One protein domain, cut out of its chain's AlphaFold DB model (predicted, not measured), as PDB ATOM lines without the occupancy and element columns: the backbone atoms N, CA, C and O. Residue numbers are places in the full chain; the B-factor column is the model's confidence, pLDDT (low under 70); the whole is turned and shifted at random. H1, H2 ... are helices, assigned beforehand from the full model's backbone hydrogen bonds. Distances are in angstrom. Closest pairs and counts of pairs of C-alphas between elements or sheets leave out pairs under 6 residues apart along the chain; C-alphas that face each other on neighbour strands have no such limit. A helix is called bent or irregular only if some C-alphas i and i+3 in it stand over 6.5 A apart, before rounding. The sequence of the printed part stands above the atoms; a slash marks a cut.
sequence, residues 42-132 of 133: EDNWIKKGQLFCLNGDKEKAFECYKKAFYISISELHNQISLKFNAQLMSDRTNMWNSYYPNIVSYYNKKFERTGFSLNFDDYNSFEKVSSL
ATOM      1  N   GLU A  42      -2.187  46.149  35.425       91.25
ATOM      2  CA  GLU A  42      -1.350  45.079  35.976       91.25
ATOM      3  C   GLU A  42      -1.821  44.639  37.375       91.25
ATOM      4  O   GLU A  42      -2.088  43.451  37.597       91.25
ATOM      5  N   ASP A  43      -2.000  45.581  38.309       90.31
ATOM      6  CA  ASP A  43      -2.432  45.292  39.683       90.31
ATOM      7  C   ASP A  43      -3.777  44.559  39.717       90.31
ATOM      8  O   ASP A  43      -4.001  43.663  40.540       90.31
ATOM      9  N   ASN A  44      -4.690  44.925  38.816       93.00
ATOM     10  CA  ASN A  44      -5.997  44.288  38.718       93.00
ATOM     11  C   ASN A  44      -5.888  42.832  38.253       93.00
ATOM     12  O   ASN A  44      -6.563  41.960  38.810       93.00
ATOM     13  N   TRP A  45      -5.032  42.538  37.273       94.81
ATOM     14  CA  TRP A  45      -4.793  41.166  36.822       94.81
ATOM     15  C   TRP A  45      -4.076  40.322  37.877       94.81
ATOM     16  O   TRP A  45      -4.459  39.171  38.094       94.81
ATOM     17  N   ILE A  46      -3.123  40.898  38.616       94.00
ATOM     18  CA  ILE A  46      -2.470  40.218  39.742       94.00
ATOM     19  C   ILE A  46      -3.497  39.839  40.813       94.00
ATOM     20  O   ILE A  46      -3.506  38.692  41.271       94.00
ATOM     21  N   LYS A  47      -4.388  40.764  41.186       94.44
ATOM     22  CA  LYS A  47      -5.458  40.501  42.161       94.44
ATOM     23  C   LYS A  47      -6.393  39.391  41.685       94.44
ATOM     24  O   LYS A  47      -6.680  38.472  42.447       94.44
ATOM     25  N   LYS A  48      -6.821  39.419  40.418       94.38
ATOM     26  CA  LYS A  48      -7.642  38.342  39.832       94.38
ATOM     27  C   LYS A  48      -6.932  36.989  39.892       94.38
ATOM     28  O   LYS A  48      -7.541  36.013  40.318       94.38
ATOM     29  N   GLY A  49      -5.646  36.939  39.545       94.81
ATOM     30  CA  GLY A  49      -4.855  35.709  39.633       94.81
ATOM     31  C   GLY A  49      -4.777  35.161  41.060       94.81
ATOM     32  O   GLY A  49      -4.958  33.966  41.274       94.81
ATOM     33  N   GLN A  50      -4.604  36.037  42.056       94.00
ATOM     34  CA  GLN A  50      -4.627  35.647  43.471       94.00
ATOM     35  C   GLN A  50      -5.981  35.066  43.896       94.00
ATOM     36  O   GLN A  50      -6.007  34.046  44.578       94.00
ATOM     37  N   LEU A  51      -7.093  35.672  43.470       95.38
ATOM     38  CA  LEU A  51      -8.435  35.154  43.755       95.38
ATOM     39  C   LEU A  51      -8.650  33.764  43.143       95.38
ATOM     40  O   LEU A  51      -9.171  32.877  43.811       95.38
ATOM     41  N   PHE A  52      -8.197  33.538  41.908       94.75
ATOM     42  CA  PHE A  52      -8.272  32.215  41.286       94.75
ATOM     43  C   PHE A  52      -7.392  31.178  41.992       94.75
ATOM     44  O   PHE A  52      -7.850  30.057  42.206       94.75
ATOM     45  N   CYS A  53      -6.190  31.551  42.452       91.00
ATOM     46  CA  CYS A  53      -5.369  30.677  43.293       91.00
ATOM     47  C   CYS A  53      -6.096  30.266  44.580       91.00
ATOM     48  O   CYS A  53      -6.048  29.096  44.952       91.00
ATOM     49  N   LEU A  54      -6.772  31.208  45.248       92.69
ATOM     50  CA  LEU A  54      -7.547  30.931  46.464       92.69
ATOM     51  C   LEU A  54      -8.754  30.028  46.185       92.69
ATOM     52  O   LEU A  54      -9.066  29.163  46.996       92.69
ATOM     53  N   ASN A  55      -9.381  30.181  45.019       92.69
ATOM     54  CA  ASN A  55     -10.470  29.316  44.568       92.69
ATOM     55  C   ASN A  55      -9.989  27.936  44.071       92.69
ATOM     56  O   ASN A  55     -10.816  27.108  43.701       92.69
ATOM     57  N   GLY A  56      -8.676  27.684  44.030       91.50
ATOM     58  CA  GLY A  56      -8.082  26.436  43.535       91.50
ATOM     59  C   GLY A  56      -7.989  26.330  42.008       91.50
ATOM     60  O   GLY A  56      -7.446  25.350  41.498       91.50
ATOM     61  N   ASP A  57      -8.454  27.340  41.270       94.50
ATOM     62  CA  ASP A  57      -8.424  27.387  39.807       94.50
ATOM     63  C   ASP A  57      -7.060  27.893  39.313       94.50
ATOM     64  O   ASP A  57      -6.854  29.066  38.986       94.50
ATOM     65  N   LYS A  58      -6.076  26.991  39.332       93.06
ATOM     66  CA  LYS A  58      -4.679  27.314  39.015       93.06
ATOM     67  C   LYS A  58      -4.467  27.729  37.558       93.06
ATOM     68  O   LYS A  58      -3.583  28.540  37.294       93.06
ATOM     69  N   GLU A  59      -5.269  27.209  36.634       94.12
ATOM     70  CA  GLU A  59      -5.179  27.536  35.209       94.12
ATOM     71  C   GLU A  59      -5.612  28.984  34.958       94.12
ATOM     72  O   GLU A  59      -4.851  29.780  34.405       94.12
ATOM     73  N   LYS A  60      -6.783  29.389  35.469       94.06
ATOM     74  CA  LYS A  60      -7.222  30.788  35.348       94.06
ATOM     75  C   LYS A  60      -6.310  31.750  36.100       94.06
ATOM     76  O   LYS A  60      -6.117  32.886  35.656       94.06
ATOM     77  N   ALA A  61      -5.727  31.310  37.216       94.94
ATOM     78  CA  ALA A  61      -4.726  32.093  37.927       94.94
ATOM     79  C   ALA A  61      -3.481  32.344  37.066       94.94
ATOM     80  O   ALA A  61      -3.017  33.483  36.985       94.94
ATOM     81  N   PHE A  62      -2.985  31.304  36.388       95.94
ATOM     82  CA  PHE A  62      -1.854  31.410  35.472       95.94
ATOM     83  C   PHE A  62      -2.147  32.387  34.334       95.94
ATOM     84  O   PHE A  62      -1.363  33.307  34.115       95.94
ATOM     85  N   GLU A  63      -3.307  32.269  33.687       95.81
ATOM     86  CA  GLU A  63      -3.708  33.177  32.606       95.81
ATOM     87  C   GLU A  63      -3.792  34.641  33.063       95.81
ATOM     88  O   GLU A  63      -3.375  35.553  32.347       95.81
ATOM     89  N   CYS A  64      -4.267  34.896  34.285       95.88
ATOM     90  CA  CYS A  64      -4.275  36.249  34.843       95.88
ATOM     91  C   CYS A  64      -2.855  36.784  35.077       95.88
ATOM     92  O   CYS A  64      -2.560  37.920  34.706       95.88
ATOM     93  N   TYR A  65      -1.964  35.978  35.659       95.50
ATOM     94  CA  TYR A  65      -0.570  36.373  35.865       95.50
ATOM     95  C   TYR A  65       0.188  36.555  34.546       95.50
ATOM     96  O   TYR A  65       1.012  37.457  34.445       95.50
ATOM     97  N   LYS A  66      -0.129  35.757  33.524       95.69
ATOM     98  CA  LYS A  66       0.429  35.874  32.175       95.69
ATOM     99  C   LYS A  66       0.041  37.202  31.522       95.69
ATOM    100  O   LYS A  66       0.904  37.890  30.988       95.69
ATOM    101  N   LYS A  67      -1.227  37.614  31.631       95.81
ATOM    102  CA  LYS A  67      -1.682  38.935  31.158       95.81
ATOM    103  C   LYS A  67      -0.981  40.082  31.882       95.81
ATOM    104  O   LYS A  67      -0.519  41.010  31.230       95.81
ATOM    105  N   ALA A  68      -0.870  39.995  33.207       95.50
ATOM    106  CA  ALA A  68      -0.160  40.993  34.004       95.50
ATOM    107  C   ALA A  68       1.318  41.105  33.585       95.50
ATOM    108  O   ALA A  68       1.799  42.206  33.342       95.50
ATOM    109  N   PHE A  69       1.996  39.970  33.384       95.69
ATOM    110  CA  PHE A  69       3.368  39.933  32.875       95.69
ATOM    111  C   PHE A  69       3.505  40.648  31.523       95.69
ATOM    112  O   PHE A  69       4.407  41.463  31.354       95.69
ATOM    113  N   TYR A  70       2.599  40.400  30.572       94.69
ATOM    114  CA  TYR A  70       2.638  41.074  29.269       94.69
ATOM    115  C   TYR A  70       2.432  42.585  29.359       94.69
ATOM    116  O   TYR A  70       3.091  43.322  28.625       94.69
ATOM    117  N   ILE A  71       1.581  43.053  30.276       93.62
ATOM    118  CA  ILE A  71       1.429  44.488  30.547       93.62
ATOM    119  C   ILE A  71       2.755  45.065  31.053       93.62
ATOM    120  O   ILE A  71       3.243  46.027  30.466       93.62
ATOM    121  N   SER A  72       3.399  44.438  32.044       92.75
ATOM    122  CA  SER A  72       4.688  44.913  32.570       92.75
ATOM    123  C   SER A  72       5.787  44.954  31.503       92.75
ATOM    124  O   SER A  72       6.592  45.884  31.468       92.75
ATOM    125  N   ILE A  73       5.832  43.955  30.614       93.94
ATOM    126  CA  ILE A  73       6.795  43.898  29.505       93.94
ATOM    127  C   ILE A  73       6.533  45.004  28.478       93.94
ATOM    128  O   ILE A  73       7.473  45.678  28.054       93.94
ATOM    129  N   SER A  74       5.270  45.227  28.113       91.88
ATOM    130  CA  SER A  74       4.870  46.307  27.206       91.88
ATOM    131  C   SER A  74       5.178  47.686  27.797       91.88
ATOM    132  O   SER A  74       5.748  48.547  27.127       91.88
ATOM    133  N   GLU A  75       4.895  47.891  29.085       90.62
ATOM    134  CA  GLU A  75       5.229  49.130  29.786       90.62
ATOM    135  C   GLU A  75       6.740  49.366  29.848       90.62
ATOM    136  O   GLU A  75       7.185  50.480  29.567       90.62
ATOM    137  N   LEU A  76       7.542  48.339  30.156       90.62
ATOM    138  CA  LEU A  76       9.003  48.440  30.142       90.62
ATOM    139  C   LEU A  76       9.517  48.837  28.754       90.62
ATOM    140  O   LEU A  76      10.338  49.751  28.639       90.62
ATOM    141  N   HIS A  77       9.015  48.182  27.705       90.62
ATOM    142  CA  HIS A  77       9.356  48.509  26.326       90.62
ATOM    143  C   HIS A  77       9.022  49.970  26.007       90.62
ATOM    144  O   HIS A  77       9.894  50.721  25.578       90.62
ATOM    145  N   ASN A  78       7.799  50.410  26.301       88.88
ATOM    146  CA  ASN A  78       7.360  51.779  26.038       88.88
ATOM    147  C   ASN A  78       8.185  52.809  26.819       88.88
ATOM    148  O   ASN A  78       8.575  53.833  26.263       88.88
ATOM    149  N   GLN A  79       8.510  52.538  28.085       86.62
ATOM    150  CA  GLN A  79       9.355  53.422  28.893       86.62
ATOM    151  C   GLN A  79      10.770  53.562  28.322       86.62
ATOM    152  O   GLN A  79      11.326  54.661  28.333       86.62
ATOM    153  N   ILE A  80      11.358  52.469  27.829       86.81
ATOM    154  CA  ILE A  80      12.674  52.498  27.181       86.81
ATOM    155  C   ILE A  80      12.591  53.255  25.849       86.81
ATOM    156  O   ILE A  80      13.435  54.110  25.594       86.81
ATOM    157  N   SER A  81      11.549  53.011  25.049       83.12
ATOM    158  CA  SER A  81      11.314  53.675  23.759       83.12
ATOM    159  C   SER A  81      11.093  55.185  23.882       83.12
ATOM    160  O   SER A  81      11.543  55.945  23.031       83.12
ATOM    161  N   LEU A  82      10.421  55.640  24.945       79.31
ATOM    162  CA  LEU A  82      10.121  57.058  25.177       79.31
ATOM    163  C   LEU A  82      11.296  57.846  25.776       79.31
ATOM    164  O   LEU A  82      11.302  59.079  25.719       79.31
ATOM    165  N   LYS A  83      12.290  57.180  26.376       76.88
ATOM    166  CA  LYS A  83      13.459  57.868  26.933       76.88
ATOM    167  C   LYS A  83      14.328  58.417  25.799       76.88
ATOM    168  O   LYS A  83      15.047  57.678  25.143       76.88
ATOM    169  N   PHE A  84      14.332  59.744  25.647       51.00
ATOM    170  CA  PHE A  84      15.089  60.496  24.629       51.00
ATOM    171  C   PHE A  84      16.606  60.190  24.595       51.00
ATOM    172  O   PHE A  84      17.245  60.369  23.564       51.00
ATOM    173  N   ASN A  85      17.170  59.679  25.699       52.62
ATOM    174  CA  ASN A  85      18.579  59.281  25.811       52.62
ATOM    175  C   ASN A  85      18.851  57.829  25.368       52.62
ATOM    176  O   ASN A  85      19.991  57.390  25.424       52.62
ATOM    177  N   ALA A  86      17.847  57.077  24.909       55.03
ATOM    178  CA  ALA A  86      18.008  55.746  24.314       55.03
ATOM    179  C   ALA A  86      18.521  55.801  22.855       55.03
ATOM    180  O   ALA A  86      18.173  54.955  22.024       55.03
ATOM    181  N   GLN A  87      19.321  56.823  22.526       56.44
ATOM    182  CA  GLN A  87      19.847  57.064  21.180       56.44
ATOM    183  C   GLN A  87      20.858  55.994  20.746       56.44
ATOM    184  O   GLN A  87      20.975  55.742  19.548       56.44
ATOM    185  N   LEU A  88      21.522  55.298  21.682       64.62
ATOM    186  CA  LEU A  88      22.319  54.112  21.372       64.62
ATOM    187  C   LEU A  88      21.587  52.809  21.723       64.62
ATOM    188  O   LEU A  88      21.025  52.635  22.803       64.62
ATOM    189  N   MET A  89      21.677  51.838  20.808       65.25
ATOM    190  CA  MET A  89      21.173  50.467  20.977       65.25
ATOM    191  C   MET A  89      21.734  49.780  22.237       65.25
ATOM    192  O   MET A  89      21.043  48.978  22.873       65.25
ATOM    193  N   SER A  90      22.959  50.143  22.642       70.44
ATOM    194  CA  SER A  90      23.584  49.684  23.888       70.44
ATOM    195  C   SER A  90      22.785  50.094  25.121       70.44
ATOM    196  O   SER A  90      22.631  49.294  26.038       70.44
ATOM    197  N   ASP A  91      22.217  51.299  25.136       79.19
ATOM    198  CA  ASP A  91      21.516  51.828  26.305       79.19
ATOM    199  C   ASP A  91      20.170  51.134  26.497       79.19
ATOM    200  O   ASP A  91      19.823  50.763  27.619       79.19
ATOM    201  N   ARG A  92      19.452  50.854  25.401       82.25
ATOM    202  CA  ARG A  92      18.219  50.047  25.439       82.25
ATOM    203  C   ARG A  92      18.487  48.642  25.956       82.25
ATOM    204  O   ARG A  92      17.771  48.162  26.829       82.25
ATOM    205  N   THR A  93      19.553  48.018  25.458       85.06
ATOM    206  CA  THR A  93      19.969  46.673  25.875       85.06
ATOM    207  C   THR A  93      20.339  46.642  27.356       85.06
ATOM    208  O   THR A  93      19.871  45.780  28.096       85.06
ATOM    209  N   ASN A  94      21.121  47.620  27.814       87.38
ATOM    210  CA  ASN A  94      21.530  47.737  29.212       87.38
ATOM    211  C   ASN A  94      20.331  47.971  30.141       87.38
ATOM    212  O   ASN A  94      20.223  47.319  31.178       87.38
ATOM    213  N   MET A  95      19.403  48.858  29.760       87.31
ATOM    214  CA  MET A  95      18.172  49.079  30.523       87.31
ATOM    215  C   MET A  95      17.325  47.807  30.576       87.31
ATOM    216  O   MET A  95      16.902  47.413  31.662       87.31
ATOM    217  N   TRP A  96      17.130  47.125  29.444       90.75
ATOM    218  CA  TRP A  96      16.389  45.866  29.406       90.75
ATOM    219  C   TRP A  96      16.990  44.837  30.362       90.75
ATOM    220  O   TRP A  96      16.300  44.348  31.253       90.75
ATOM    221  N   ASN A  97      18.297  44.594  30.257       91.00
ATOM    222  CA  ASN A  97      19.015  43.634  31.094       91.00
ATOM    223  C   ASN A  97      18.993  43.998  32.586       91.00
ATOM    224  O   ASN A  97      19.090  43.111  33.430       91.00
ATOM    225  N   SER A  98      18.834  45.279  32.929       89.56
ATOM    226  CA  SER A  98      18.716  45.721  34.321       89.56
ATOM    227  C   SER A  98      17.317  45.515  34.910       89.56
ATOM    228  O   SER A  98      17.201  45.272  36.112       89.56
ATOM    229  N   TYR A  99      16.253  45.657  34.114       89.44
ATOM    230  CA  TYR A  99      14.872  45.634  34.617       89.44
ATOM    231  C   TYR A  99      14.163  44.302  34.371       89.44
ATOM    232  O   TYR A  99      13.447  43.818  35.250       89.44
ATOM    233  N   TYR A 100      14.387  43.679  33.215       92.88
ATOM    234  CA  TYR A 100      13.713  42.453  32.798       92.88
ATOM    235  C   TYR A 100      13.870  41.286  33.796       92.88
ATOM    236  O   TYR A 100      12.852  40.691  34.163       92.88
ATOM    237  N   PRO A 101      15.069  40.987  34.348       94.69
ATOM    238  CA  PRO A 101      15.222  39.894  35.314       94.69
ATOM    239  C   PRO A 101      14.390  40.077  36.589       94.69
ATOM    240  O   PRO A 101      13.924  39.098  37.174       94.69
ATOM    241  N   ASN A 102      14.158  41.324  37.013       93.56
ATOM    242  CA  ASN A 102      13.335  41.616  38.188       93.56
ATOM    243  C   ASN A 102      11.858  41.303  37.924       93.56
ATOM    244  O   ASN A 102      11.194  40.727  38.788       93.56
ATOM    245  N   ILE A 103      11.367  41.616  36.719       93.25
ATOM    246  CA  ILE A 103      10.013  41.257  36.278       93.25
ATOM    247  C   ILE A 103       9.874  39.731  36.245       93.25
ATOM    248  O   ILE A 103       8.958  39.184  36.859       93.25
ATOM    249  N   VAL A 104      10.818  39.027  35.611       94.50
ATOM    250  CA  VAL A 104      10.813  37.556  35.551       94.50
ATOM    251  C   VAL A 104      10.814  36.946  36.948       94.50
ATOM    252  O   VAL A 104       9.964  36.116  37.247       94.50
ATOM    253  N   SER A 105      11.699  37.391  37.841       93.38
ATOM    254  CA  SER A 105      11.757  36.921  39.233       93.38
ATOM    255  C   SER A 105      10.433  37.125  39.978       93.38
ATOM    256  O   SER A 105       9.977  36.240  40.710       93.38
ATOM    257  N   TYR A 106       9.776  38.271  39.775       93.31
ATOM    258  CA  TYR A 106       8.487  38.573  40.393       93.31
ATOM    259  C   TYR A 106       7.362  37.648  39.902       93.31
ATOM    260  O   TYR A 106       6.593  37.131  40.720       93.31
ATOM    261  N   TYR A 107       7.277  37.410  38.592       93.56
ATOM    262  CA  TYR A 107       6.231  36.578  37.992       93.56
ATOM    263  C   TYR A 107       6.505  35.078  38.111       93.56
ATOM    264  O   TYR A 107       5.570  34.315  38.355       93.56
ATOM    265  N   ASN A 108       7.766  34.650  38.064       93.25
ATOM    266  CA  ASN A 108       8.154  33.250  38.230       93.25
ATOM    267  C   ASN A 108       7.665  32.691  39.576       93.25
ATOM    268  O   ASN A 108       6.992  31.667  39.613       93.25
ATOM    269  N   LYS A 109       7.843  33.444  40.670       92.38
ATOM    270  CA  LYS A 109       7.321  33.074  42.003       92.38
ATOM    271  C   LYS A 109       5.801  32.886  42.040       92.38
ATOM    272  O   LYS A 109       5.283  32.211  42.928       92.38
ATOM    273  N   LYS A 110       5.058  33.548  41.147       91.81
ATOM    274  CA  LYS A 110       3.597  33.416  41.048       91.81
ATOM    275  C   LYS A 110       3.215  32.221  40.179       91.81
ATOM    276  O   LYS A 110       2.320  31.480  40.565       91.81
ATOM    277  N   PHE A 111       3.912  32.009  39.067       91.31
ATOM    278  CA  PHE A 111       3.720  30.854  38.189       91.31
ATOM    279  C   PHE A 111       4.067  29.526  38.880       91.31
ATOM    280  O   PHE A 111       3.318  28.561  38.778       91.31
ATOM    281  N   GLU A 112       5.104  29.496  39.720       90.31
ATOM    282  CA  GLU A 112       5.419  28.332  40.565       90.31
ATOM    283  C   GLU A 112       4.223  27.896  41.429       90.31
ATOM    284  O   GLU A 112       3.989  26.705  41.632       90.31
ATOM    285  N   ARG A 113       3.401  28.848  41.895       85.19
ATOM    286  CA  ARG A 113       2.203  28.556  42.705       85.19
ATOM    287  C   ARG A 113       1.051  27.990  41.881       85.19
ATOM    288  O   ARG A 113       0.184  27.310  42.433       85.19
ATOM    289  N   THR A 114       1.018  28.274  40.581       87.31
ATOM    290  CA  THR A 114       0.009  27.729  39.667       87.31
ATOM    291  C   THR A 114       0.427  26.368  39.112       87.31
ATOM    292  O   THR A 114      -0.439  25.597  38.712       87.31
ATOM    293  N   GLY A 115       1.719  26.025  39.154       85.88
ATOM    294  CA  GLY A 115       2.254  24.778  38.596       85.88
ATOM    295  C   GLY A 115       2.417  24.811  37.073       85.88
ATOM    296  O   GLY A 115       2.685  23.781  36.467       85.88
ATOM    297  N   PHE A 116       2.262  25.988  36.467       89.38
ATOM    298  CA  PHE A 116       2.472  26.229  35.043       89.38
ATOM    299  C   PHE A 116       3.730  27.075  34.858       89.38
ATOM    300  O   PHE A 116       4.093  27.853  35.737       89.38
ATOM    301  N   SER A 117       4.380  26.953  33.705       88.31
ATOM    302  CA  SER A 117       5.578  27.720  33.361       88.31
ATOM    303  C   SER A 117       5.358  28.543  32.099       88.31
ATOM    304  O   SER A 117       4.688  28.098  31.167       88.31
ATOM    305  N   LEU A 118       5.971  29.722  32.051       90.56
ATOM    306  CA  LEU A 118       6.059  30.552  30.855       90.56
ATOM    307  C   LEU A 118       7.494  30.506  30.327       90.56
ATOM    308  O   LEU A 118       8.437  30.569  31.115       90.56
ATOM    309  N   ASN A 119       7.660  30.424  29.007       91.25
ATOM    310  CA  ASN A 119       8.973  30.595  28.402       91.25
ATOM    311  C   ASN A 119       9.367  32.077  28.446       91.25
ATOM    312  O   ASN A 119       8.816  32.907  27.723       91.25
ATOM    313  N   PHE A 120      10.300  32.419  29.328       91.19
ATOM    314  CA  PHE A 120      10.773  33.791  29.471       91.19
ATOM    315  C   PHE A 120      11.739  34.190  28.346       91.19
ATOM    316  O   PHE A 120      11.796  35.362  27.979       91.19
ATOM    317  N   ASP A 121      12.431  33.240  27.715       91.12
ATOM    318  CA  ASP A 121      13.438  33.545  26.692       91.12
ATOM    319  C   ASP A 121      12.866  34.241  25.455       91.12
ATOM    320  O   ASP A 121      13.588  34.964  24.761       91.12
ATOM    321  N   ASP A 122      11.564  34.106  25.219       90.69
ATOM    322  CA  ASP A 122      10.855  34.781  24.132       90.69
ATOM    323  C   ASP A 122      10.823  36.311  24.317       90.69
ATOM    324  O   ASP A 122      10.687  37.054  23.349       90.69
ATOM    325  N   TYR A 123      11.038  36.799  25.545       92.31
ATOM    326  CA  TYR A 123      10.945  38.216  25.914       92.31
ATOM    327  C   TYR A 123      12.252  38.778  26.493       92.31
ATOM    328  O   TYR A 123      12.272  39.881  27.029       92.31
ATOM    329  N   ASN A 124      13.360  38.037  26.432       90.81
ATOM    330  CA  ASN A 124      14.589  38.393  27.148       90.81
ATOM    331  C   ASN A 124      15.418  39.530  26.521       90.81
ATOM    332  O   ASN A 124      16.430  39.923  27.097       90.81
ATOM    333  N   SER A 125      14.992  40.092  25.388       92.12
ATOM    334  CA  SER A 125      15.633  41.256  24.778       92.12
ATOM    335  C   SER A 125      14.615  42.283  24.295       92.12
ATOM    336  O   SER A 125      13.503  41.944  23.886       92.12
ATOM    337  N   PHE A 126      15.039  43.548  24.295       88.81
ATOM    338  CA  PHE A 126      14.236  44.657  23.786       88.81
ATOM    339  C   PHE A 126      13.818  44.428  22.325       88.81
ATOM    340  O   PHE A 126      12.652  44.591  21.996       88.81
ATOM    341  N   GLU A 127      14.742  43.982  21.470       88.81
ATOM    342  CA  GLU A 127      14.483  43.764  20.038       88.81
ATOM    343  C   GLU A 127      13.468  42.636  19.785       88.81
ATOM    344  O   GLU A 127      12.608  42.763  18.916       88.81
ATOM    345  N   LYS A 128      13.501  41.552  20.580       92.31
ATOM    346  CA  LYS A 128      12.487  40.488  20.494       92.31
ATOM    347  C   LYS A 128      11.100  41.043  20.785       92.31
ATOM    348  O   LYS A 128      10.182  40.829  20.004       92.31
ATOM    349  N   VAL A 129      10.958  41.795  21.874       91.00
ATOM    350  CA  VAL A 129       9.671  42.394  22.246       91.00
ATOM    351  C   VAL A 129       9.236  43.451  21.234       91.00
ATOM    352  O   VAL A 129       8.074  43.461  20.843       91.00
ATOM    353  N   SER A 130      10.164  44.265  20.732       87.50
ATOM    354  CA  SER A 130       9.890  45.250  19.685       87.50
ATOM    355  C   SER A 130       9.427  44.618  18.371       87.50
ATOM    356  O   SER A 130       8.748  45.286  17.606       87.50
ATOM    357  N   SER A 131       9.786  43.363  18.083       89.88
ATOM    358  CA  SER A 131       9.290  42.647  16.897       89.88
ATOM    359  C   SER A 131       7.862  42.102  17.052       89.88
ATOM    360  O   SER A 131       7.248  41.711  16.062       89.88
ATOM    361  N   LEU A 132       7.348  42.051  18.285       89.00
ATOM    362  CA  LEU A 132       6.034  41.497  18.630       89.00
ATOM    363  C   LEU A 132       4.960  42.574  18.867       89.00
ATOM    364  O   LEU A 132       3.776  42.235  18.868       89.00
TER     365      LEU A 132
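What this domain is: This is residues 42 to 132 of the 133 residues of an uncharacterized protein of Bacteroides clarus (UniProt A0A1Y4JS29). The model is a rod made mainly of two long helices side by side and running opposite ways, H2 in the middle and the bent helix H3. The shorter H1 folds along the first part of H2, and the little H4, reached by a long link that turns back along the rod from H3b, packs on H2 and the arm H3a. H1, H2 and H3b form an up-and-down bundle, a group of helices each running against the one before it. The printed part has 91 residues with four named helices, in the order H1, H2, H3, H4, and no named strand; the class is all helix. It is only just compact, close to loose, with a radius of gyration of the C-alphas of 14.4 A and spans of 47 by 22 by 20 A.

How they stand to each other: By its hydrogen bonds H3, residues 89 to 114, was assigned as one helix, but it is bent: C-alphas 98 and 101 are 6.9 A apart. Its arms H3a, residues 89 to 98, and H3b, residues 101 to 114, stand at a steep tilt of 43 degrees. H3b touches H2, residues 58 to 82, at a shallow tilt of 10 degrees, opposite ways; the closest C-alphas are those of Lys 58 and Thr 114, 4.8 A apart. H3a and H2 are a hairpin, at a tilt of 37 degrees, only just steep; H2 touches H3a with residues 76 to 81 alone, and the closest C-alphas, of Ile 80 and Arg 92, are 6.3 A apart. H2 is the hub, touching three other helices. H1, residues 42 to 54, makes a hairpin with H2 at a shallow tilt of 15 degrees; the C-alphas of Gly 49 and Ala 61 are the closest, 4.0 A apart. H1 and H3b are close but not clearly touching, with the closest C-alphas, of Cys 53 and Thr 114, 7.1 A apart. H4, residues 126 to 130, touches H2 at residues 73 to 77 alone; the closest C-alphas are those of His 77 and Phe 126, 6.7 A apart. H4 and H3a only just touch, with 3 pairs of C-alphas within 8 A, the closest being those of Trp 96 and Phe 126, 6.1 A apart. H4 is apart from H1 and from H3b. The helix packing is mostly aligned, only just, with 2 of 3 pairs at a shallow tilt. In H1, H2, H3a and H4 every O i to N i+4 pair is within hydrogen-bond range; in H3b, 7 of 10 are.

Where its parts are: H1 begins at C-alpha 42, (-1.350, 45.079, 35.976), and is 18.7 A long from first to last C-alpha. H2 measures 36.0 A and ends at C-alpha 82, (10.121, 57.058, 25.177). H3a measures 14.4 A and H3b 20.0 A. H4 measures 6.0 A and ends at C-alpha 130, (9.890, 45.250, 19.685).

The domain as a whole: The two C-alphas farthest apart, those of Asn 55 and Gln 87, are 47.3 A apart. The printed part has no cut. The link from H1 to H2 is tight, that from H2 to H3a short, and that from H3b to H4, with 11 residues, long. The mean pLDDT of the printed part is 88.7; residues 84 to 89, of which 89 belongs to H3a, are under 70.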